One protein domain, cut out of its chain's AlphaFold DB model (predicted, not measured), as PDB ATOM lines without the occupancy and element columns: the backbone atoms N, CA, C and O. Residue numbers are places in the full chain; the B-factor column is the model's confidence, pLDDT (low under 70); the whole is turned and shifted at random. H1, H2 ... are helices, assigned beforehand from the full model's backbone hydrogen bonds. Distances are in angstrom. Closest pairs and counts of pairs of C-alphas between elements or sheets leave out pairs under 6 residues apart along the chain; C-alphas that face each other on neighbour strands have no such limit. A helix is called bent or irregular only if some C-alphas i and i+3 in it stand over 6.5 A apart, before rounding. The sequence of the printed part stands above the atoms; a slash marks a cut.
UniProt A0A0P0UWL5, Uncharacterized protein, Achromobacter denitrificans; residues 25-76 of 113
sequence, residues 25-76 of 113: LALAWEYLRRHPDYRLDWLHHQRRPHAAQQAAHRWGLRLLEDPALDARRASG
ATOM      1  N   LEU A  25      37.230 -10.726  31.963       68.75
ATOM      2  CA  LEU A  25      36.793 -11.979  31.357       68.75
ATOM      3  C   LEU A  25      37.711 -12.457  30.220       68.75
ATOM      4  O   LEU A  25      38.057 -13.633  30.159       68.75
ATOM      5  N   ALA A  26      38.111 -11.564  29.316       69.62
ATOM      6  CA  ALA A  26      38.993 -11.889  28.199       69.62
ATOM      7  C   ALA A  26      40.414 -12.226  28.679       69.62
ATOM      8  O   ALA A  26      41.072 -13.092  28.105       69.62
ATOM      9  N   LEU A  27      40.853 -11.598  29.772       71.69
ATOM     10  CA  LEU A  27      42.134 -11.880  30.418       71.69
ATOM     11  C   LEU A  27      42.122 -13.247  31.125       71.69
ATOM     12  O   LEU A  27      43.061 -14.030  30.975       71.69
ATOM     13  N   ALA A  28      41.023 -13.577  31.811       75.19
ATOM     14  CA  ALA A  28      40.798 -14.912  32.365       75.19
ATOM     15  C   ALA A  28      40.746 -15.989  31.265       75.19
ATOM     16  O   ALA A  28      41.321 -17.064  31.432       75.19
ATOM     17  N   TRP A  29      40.128 -15.688  30.117       74.56
ATOM     18  CA  TRP A  29      40.112 -16.594  28.966       74.56
ATOM     19  C   TRP A  29      41.532 -16.819  28.421       74.56
ATOM     20  O   TRP A  29      41.963 -17.957  28.258       74.56
ATOM     21  N   GLU A  30      42.320 -15.769  28.199       77.12
ATOM     22  CA  GLU A  30      43.697 -15.909  27.700       77.12
ATOM     23  C   GLU A  30      44.574 -16.791  28.616       77.12
ATOM     24  O   GLU A  30      45.396 -17.574  28.130       77.12
ATOM     25  N   TYR A  31      44.350 -16.741  29.934       75.75
ATOM     26  CA  TYR A  31      44.989 -17.653  30.888       75.75
ATOM     27  C   TYR A  31      44.500 -19.104  30.728       75.75
ATOM     28  O   TYR A  31      45.307 -20.034  30.691       75.75
ATOM     29  N   LEU A  32      43.193 -19.297  30.539       77.06
ATOM     30  CA  LEU A  32      42.576 -20.602  30.302       77.06
ATOM     31  C   LEU A  32      43.101 -21.280  29.016       77.06
ATOM     32  O   LEU A  32      43.366 -22.481  29.023       77.06
ATOM     33  N   ARG A  33      43.335 -20.524  27.927       72.38
ATOM     34  CA  ARG A  33      43.928 -21.053  26.668       72.38
ATOM     35  C   ARG A  33      45.331 -21.584  26.834       72.38
ATOM     36  O   ARG A  33      45.720 -22.517  26.131       72.38
ATOM     37  N   ARG A  34      46.110 -20.936  27.695       78.50
ATOM     38  CA  ARG A  34      47.513 -21.279  27.917       78.50
ATOM     39  C   ARG A  34      47.671 -22.497  28.822       78.50
ATOM     40  O   ARG A  34      48.766 -23.046  28.869       78.50
ATOM     41  N   HIS A  35      46.600 -22.957  29.474       79.50
ATOM     42  CA  HIS A  35      46.634 -24.161  30.291       79.50
ATOM     43  C   HIS A  35      46.520 -25.427  29.417       79.50
ATOM     44  O   HIS A  35      45.495 -25.632  28.756       79.50
ATOM     45  N   PRO A  36      47.536 -26.312  29.404       79.19
ATOM     46  CA  PRO A  36      47.480 -27.553  28.633       79.19
ATOM     47  C   PRO A  36      46.378 -28.497  29.138       79.19
ATOM     48  O   PRO A  36      45.723 -29.147  28.327       79.19
ATOM     49  N   ASP A  37      46.103 -28.502  30.446       82.19
ATOM     50  CA  ASP A  37      45.053 -29.337  31.051       82.19
ATOM     51  C   ASP A  37      43.656 -28.978  30.540       82.19
ATOM     52  O   ASP A  37      42.856 -29.862  30.249       82.19
ATOM     53  N   TYR A  38      43.385 -27.686  30.329       79.75
ATOM     54  CA  TYR A  38      42.115 -27.238  29.758       79.75
ATOM     55  C   TYR A  38      41.945 -27.723  28.308       79.75
ATOM     56  O   TYR A  38      40.856 -28.140  27.909       79.75
ATOM     57  N   ARG A  39      43.024 -27.733  27.509       80.06
ATOM     58  CA  ARG A  39      42.989 -28.288  26.141       80.06
ATOM     59  C   ARG A  39      42.753 -29.796  26.142       80.06
ATOM     60  O   ARG A  39      42.035 -30.278  25.268       80.06
ATOM     61  N   LEU A  40      43.336 -30.525  27.092       82.88
ATOM     62  CA  LEU A  40      43.127 -31.967  27.237       82.88
ATOM     63  C   LEU A  40      41.691 -32.286  27.662       82.88
ATOM     64  O   LEU A  40      41.062 -33.140  27.038       82.88
ATOM     65  N   ASP A  41      41.146 -31.553  28.635       81.50
ATOM     66  CA  ASP A  41      39.745 -31.668  29.050       81.50
ATOM     67  C   ASP A  41      38.801 -31.375  27.873       81.50
ATOM     68  O   ASP A  41      37.883 -32.149  27.601       81.50
ATOM     69  N   TRP A  42      39.054 -30.312  27.101       78.88
ATOM     70  CA  TRP A  42      38.279 -30.011  25.893       78.88
ATOM     71  C   TRP A  42      38.329 -31.147  24.867       78.88
ATOM     72  O   TRP A  42      37.284 -31.576  24.378       78.88
ATOM     73  N   LEU A  43      39.518 -31.682  24.568       81.31
ATOM     74  CA  LEU A  43      39.686 -32.783  23.615       81.31
ATOM     75  C   LEU A  43      38.985 -34.067  24.090       81.31
ATOM     76  O   LEU A  43      38.370 -34.786  23.300       81.31
ATOM     77  N   HIS A  44      39.054 -34.348  25.389       81.88
ATOM     78  CA  HIS A  44      38.423 -35.507  26.008       81.88
ATOM     79  C   HIS A  44      36.889 -35.380  26.017       81.88
ATOM     80  O   HIS A  44      36.167 -36.356  25.787       81.88
ATOM     81  N   HIS A  45      36.375 -34.163  26.206       77.50
ATOM     82  CA  HIS A  45      34.943 -33.882  26.271       77.50
ATOM     83  C   HIS A  45      34.287 -33.594  24.915       77.50
ATOM     84  O   HIS A  45      33.075 -33.775  24.800       77.50
ATOM     85  N   GLN A  46      35.059 -33.301  23.861       73.38
ATOM     86  CA  GLN A  46      34.580 -33.277  22.468       73.38
ATOM     87  C   GLN A  46      33.872 -34.582  22.073       73.38
ATOM     88  O   GLN A  46      32.878 -34.570  21.354       73.38
ATOM     89  N   ARG A  47      34.347 -35.725  22.585       73.75
ATOM     90  CA  ARG A  47      33.746 -37.041  22.317       73.75
ATOM     91  C   ARG A  47      32.555 -37.368  23.224       73.75
ATOM     92  O   ARG A  47      31.859 -38.348  22.968       73.75
ATOM     93  N   ARG A  48      32.335 -36.606  24.305       72.81
ATOM     94  CA  ARG A  48      31.296 -36.846  25.324       72.81
ATOM     95  C   ARG A  48      30.701 -35.522  25.835       72.81
ATOM     96  O   ARG A  48      31.065 -35.076  26.927       72.81
ATOM     97  N   PRO A  49      29.735 -34.930  25.110       66.25
ATOM     98  CA  PRO A  49      29.169 -33.618  25.443       66.25
ATOM     99  C   PRO A  49      28.471 -33.568  26.815       66.25
ATOM    100  O   PRO A  49      28.467 -32.524  27.456       66.25
ATOM    101  N   HIS A  50      27.960 -34.696  27.326       72.19
ATOM    102  CA  HIS A  50      27.380 -34.768  28.677       72.19
ATOM    103  C   HIS A  50      28.398 -34.517  29.803       72.19
ATOM    104  O   HIS A  50      28.047 -33.939  30.827       72.19
ATOM    105  N   ALA A  51      29.662 -34.911  29.621       72.56
ATOM    106  CA  ALA A  51      30.718 -34.670  30.608       72.56
ATOM    107  C   ALA A  51      31.314 -33.252  30.494       72.56
ATOM    108  O   ALA A  51      31.906 -32.747  31.446       72.56
ATOM    109  N   ALA A  52      31.106 -32.581  29.353       71.69
ATOM    110  CA  ALA A  52      31.604 -31.231  29.110       71.69
ATOM    111  C   ALA A  52      30.990 -30.197  30.067       71.69
ATOM    112  O   ALA A  52      31.678 -29.280  30.496       71.69
ATOM    113  N   GLN A  53      29.718 -30.339  30.457       74.50
ATOM    114  CA  GLN A  53      29.089 -29.424  31.421       74.50
ATOM    115  C   GLN A  53      29.739 -29.515  32.809       74.50
ATOM    116  O   GLN A  53      30.006 -28.493  33.435       74.50
ATOM    117  N   GLN A  54      30.048 -30.726  33.278       75.38
ATOM    118  CA  GLN A  54      30.696 -30.936  34.576       75.38
ATOM    119  C   GLN A  54      32.127 -30.388  34.591       75.38
ATOM    120  O   GLN A  54      32.524 -29.726  35.550       75.38
ATOM    121  N   ALA A  55      32.882 -30.600  33.512       74.56
ATOM    122  CA  ALA A  55      34.207 -30.011  33.370       74.56
ATOM    123  C   ALA A  55      34.144 -28.482  33.253       74.56
ATOM    124  O   ALA A  55      34.922 -27.794  33.904       74.56
ATOM    125  N   ALA A  56      33.171 -27.927  32.526       75.69
ATOM    126  CA  ALA A  56      32.971 -26.481  32.452       75.69
ATOM    127  C   ALA A  56      32.737 -25.871  33.846       75.69
ATOM    128  O   ALA A  56      33.380 -24.879  34.189       75.69
ATOM    129  N   HIS A  57      31.925 -26.516  34.695       75.12
ATOM    130  CA  HIS A  57      31.713 -26.084  36.080       75.12
ATOM    131  C   HIS A  57      33.002 -26.056  36.914       75.12
ATOM    132  O   HIS A  57      33.159 -25.155  37.737       75.12
ATOM    133  N   ARG A  58      33.941 -26.985  36.684       78.06
ATOM    134  CA  ARG A  58      35.261 -26.993  37.344       78.06
ATOM    135  C   ARG A  58      36.107 -25.774  36.967       78.06
ATOM    136  O   ARG A  58      36.844 -25.264  37.803       78.06
ATOM    137  N   TRP A  59      35.967 -25.300  35.733       77.12
ATOM    138  CA  TRP A  59      36.658 -24.121  35.205       77.12
ATOM    139  C   TRP A  59      35.867 -22.812  35.407       77.12
ATOM    140  O   TRP A  59      36.325 -21.747  35.006       77.12
ATOM    141  N   GLY A  60      34.685 -22.869  36.038       74.19
ATOM    142  CA  GLY A  60      33.814 -21.708  36.260       74.19
ATOM    143  C   GLY A  60      33.026 -21.255  35.022       74.19
ATOM    144  O   GLY A  60      32.426 -20.179  35.030       74.19
ATOM    145  N   LEU A  61      33.000 -22.070  33.968       75.56
ATOM    146  CA  LEU A  61      32.274 -21.826  32.722       75.56
ATOM    147  C   LEU A  61      30.921 -22.558  32.728       75.56
ATOM    148  O   LEU A  61      30.777 -23.635  33.300       75.56
ATOM    149  N   ARG A  62      29.900 -21.994  32.066       73.00
ATOM    150  CA  ARG A  62      28.598 -22.683  31.878       73.00
ATOM    151  C   ARG A  62      28.637 -23.708  30.747       73.00
ATOM    152  O   ARG A  62      27.852 -24.650  30.746       73.00
ATOM    153  N   LEU A  63      29.526 -23.497  29.785       72.12
ATOM    154  CA  LEU A  63      29.783 -24.383  28.666       72.12
ATOM    155  C   LEU A  63      31.281 -24.329  28.379       72.12
ATOM    156  O   LEU A  63      31.889 -23.266  28.475       72.12
ATOM    157  N   LEU A  64      31.873 -25.473  28.060       72.00
ATOM    158  CA  LEU A  64      33.251 -25.530  27.589       72.00
ATOM    159  C   LEU A  64      33.267 -24.826  26.218       72.00
ATOM    160  O   LEU A  64      32.553 -25.237  25.304       72.00
ATOM    161  N   GLU A  65      33.975 -23.701  26.113       71.75
ATOM    162  CA  GLU A  65      34.049 -22.908  24.880       71.75
ATOM    163  C   GLU A  65      35.304 -23.281  24.082       71.75
ATOM    164  O   GLU A  65      36.344 -23.622  24.659       71.75
ATOM    165  N   ASP A  66      35.205 -23.178  22.752       68.19
ATOM    166  CA  ASP A  66      36.282 -23.554  21.838       68.19
ATOM    167  C   ASP A  66      37.565 -22.740  22.127       68.19
ATOM    168  O   ASP A  66      37.540 -21.506  22.082       68.19
ATOM    169  N   PRO A  67      38.714 -23.390  22.392       67.75
ATOM    170  CA  PRO A  67      39.994 -22.719  22.600       67.75
ATOM    171  C   PRO A  67      40.524 -21.976  21.359       67.75
ATOM    172  O   PRO A  67      41.521 -21.267  21.481       67.75
ATOM    173  N   ALA A  68      39.887 -22.089  20.187       64.50
ATOM    174  CA  ALA A  68      40.175 -21.270  19.008       64.50
ATOM    175  C   ALA A  68      39.354 -19.959  18.942       64.50
ATOM    176  O   ALA A  68      39.766 -19.010  18.277       64.50
ATOM    177  N   LEU A  69      38.231 -19.843  19.667       64.31
ATOM    178  CA  LEU A  69      37.333 -18.669  19.660       64.31
ATOM    179  C   LEU A  69      37.943 -17.420  20.318       64.31
ATOM    180  O   LEU A  69      37.883 -17.267  21.530       64.31
ATOM    181  N   ASP A  70      38.566 -16.546  19.541       57.75
ATOM    182  CA  ASP A  70      39.256 -15.341  20.022       57.75
ATOM    183  C   ASP A  70      38.508 -14.598  21.162       57.75
ATOM    184  O   ASP A  70      37.288 -14.409  21.095       57.75
ATOM    185  N   ALA A  71      39.220 -14.157  22.211       54.62
ATOM    186  CA  ALA A  71      38.636 -13.640  23.466       54.62
ATOM    187  C   ALA A  71      37.690 -12.431  23.262       54.62
ATOM    188  O   ALA A  71      36.787 -12.163  24.060       54.62
ATOM    189  N   ARG A  72      37.837 -11.740  22.124       52.91
ATOM    190  CA  ARG A  72      36.965 -10.639  21.685       52.91
ATOM    191  C   ARG A  72      35.546 -11.087  21.310       52.91
ATOM    192  O   ARG A  72      34.637 -10.265  21.347       52.91
ATOM    193  N   ARG A  73      35.328 -12.366  20.967       51.03
ATOM    194  CA  ARG A  73      33.995 -12.933  20.670       51.03
ATOM    195  C   ARG A  73      33.315 -13.576  21.878       51.03
ATOM    196  O   ARG A  73      32.089 -13.566  21.926       51.03
ATOM    197  N   ALA A  74      34.070 -14.048  22.873       52.62
ATOM    198  CA  ALA A  74      33.500 -14.562  24.128       52.62
ATOM    199  C   ALA A  74      32.740 -13.469  24.917       52.62
ATOM    200  O   ALA A  74      31.792 -13.748  25.646       52.62
ATOM    201  N   SER A  75      33.089 -12.200  24.684       53.31
ATOM    202  CA  SER A  75      32.423 -11.021  25.264       53.31
ATOM    203  C   SER A  75      31.051 -10.707  24.627       53.31
ATOM    204  O   SER A  75      30.338  -9.808  25.074       53.31
ATOM    205  N   GLY A  76      30.644 -11.451  23.591       50.62
ATOM    206  CA  GLY A  76      29.466 -11.174  22.760       50.62
ATOM    207  C   GLY A  76      28.096 -11.550  23.339       50.62
ATOM    208  O   GLY A  76      27.094 -11.344  22.662       50.62
TER     209      GLY A  76
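This is residues 25 to 76 of the 113 residues of an uncharacterized protein of Achromobacter denitrificans (UniProt A0A0P0UWL5). Two pairs of helices lie at opposite ends of the domain: the helical hairpin of H2 and H3 at one end, and H1 with the short H4 at the other. H1 and H2 meet at a corner across a tight link, and the long unnamed stretch of residues 59 to 70 leads from H3 back to H4, which folds back beside the first helix. The printed part has 52 residues with four named helices, H1, H2, H3 and H4 in that order along the chain, and no named strand; the class is all helix. The whole is compact, with a radius of gyration of the C-alphas of 10.4 A, and its C-alphas span 27 by 21 by 17 A.

H1, residues 25 to 34, and H2, residues 36 to 46, are close but not clearly touching. Their closest C-alphas, those of Leu 32 and Tyr 38, are 6.7 A apart, and their lines stand about perpendicular, at 88 degrees. H2 touches H3, residues 49 to 58, and the two form a helical hairpin. Their closest C-alphas are those of His 45 and Ala 52, 5.1 A apart, and they run opposite ways at a shallow tilt of 29 degrees. H4, residues 71 to 76, touches H1, with the C-alphas of Ala 26 and Ala 71 closest at 5.1 A. H1 and H4 run opposite ways at a steep tilt of 42 degrees. H3 is apart from both H1 and H4, and H2 is apart from H4. In H1 and H2 every O i to N i+4 pair is within hydrogen-bond range; in H3 it is 4 of 6, and in H4 0 of 2, beside 1 of 3 O i to N i+3 pairs.

H1 begins at C-alpha 25, (36.793, -11.979, 31.357), and runs 14.6 A from first to last C-alpha. H2, the longest helix by residues with 11, measures 15.4 A and starts at C-alpha 36, (47.480, -27.553, 28.633). H3 measures 14.9 A; it is neither bent nor irregular, but only just: C-alphas 50 and 53 are 6.2 A apart. H4 measures 9.5 A and ends at C-alpha 76, (29.466, -11.174, 22.760).

The two C-alphas farthest apart are those of Leu 27 and Arg 47, 27.7 A, while the first and last printed C-alphas, Leu 25 and Gly 76, are 11.3 A apart. The printed part has no cut. The links H1 to H2 and H2 to H3 are tight, with 1 and 2 residues; the link H3 to H4, residues 59 to 70, is long. The mean pLDDT of the printed part is 71.8; residues 25 to 26, residue 49 and residues 66 to 76 are under 70, and H4 has a mean of 53.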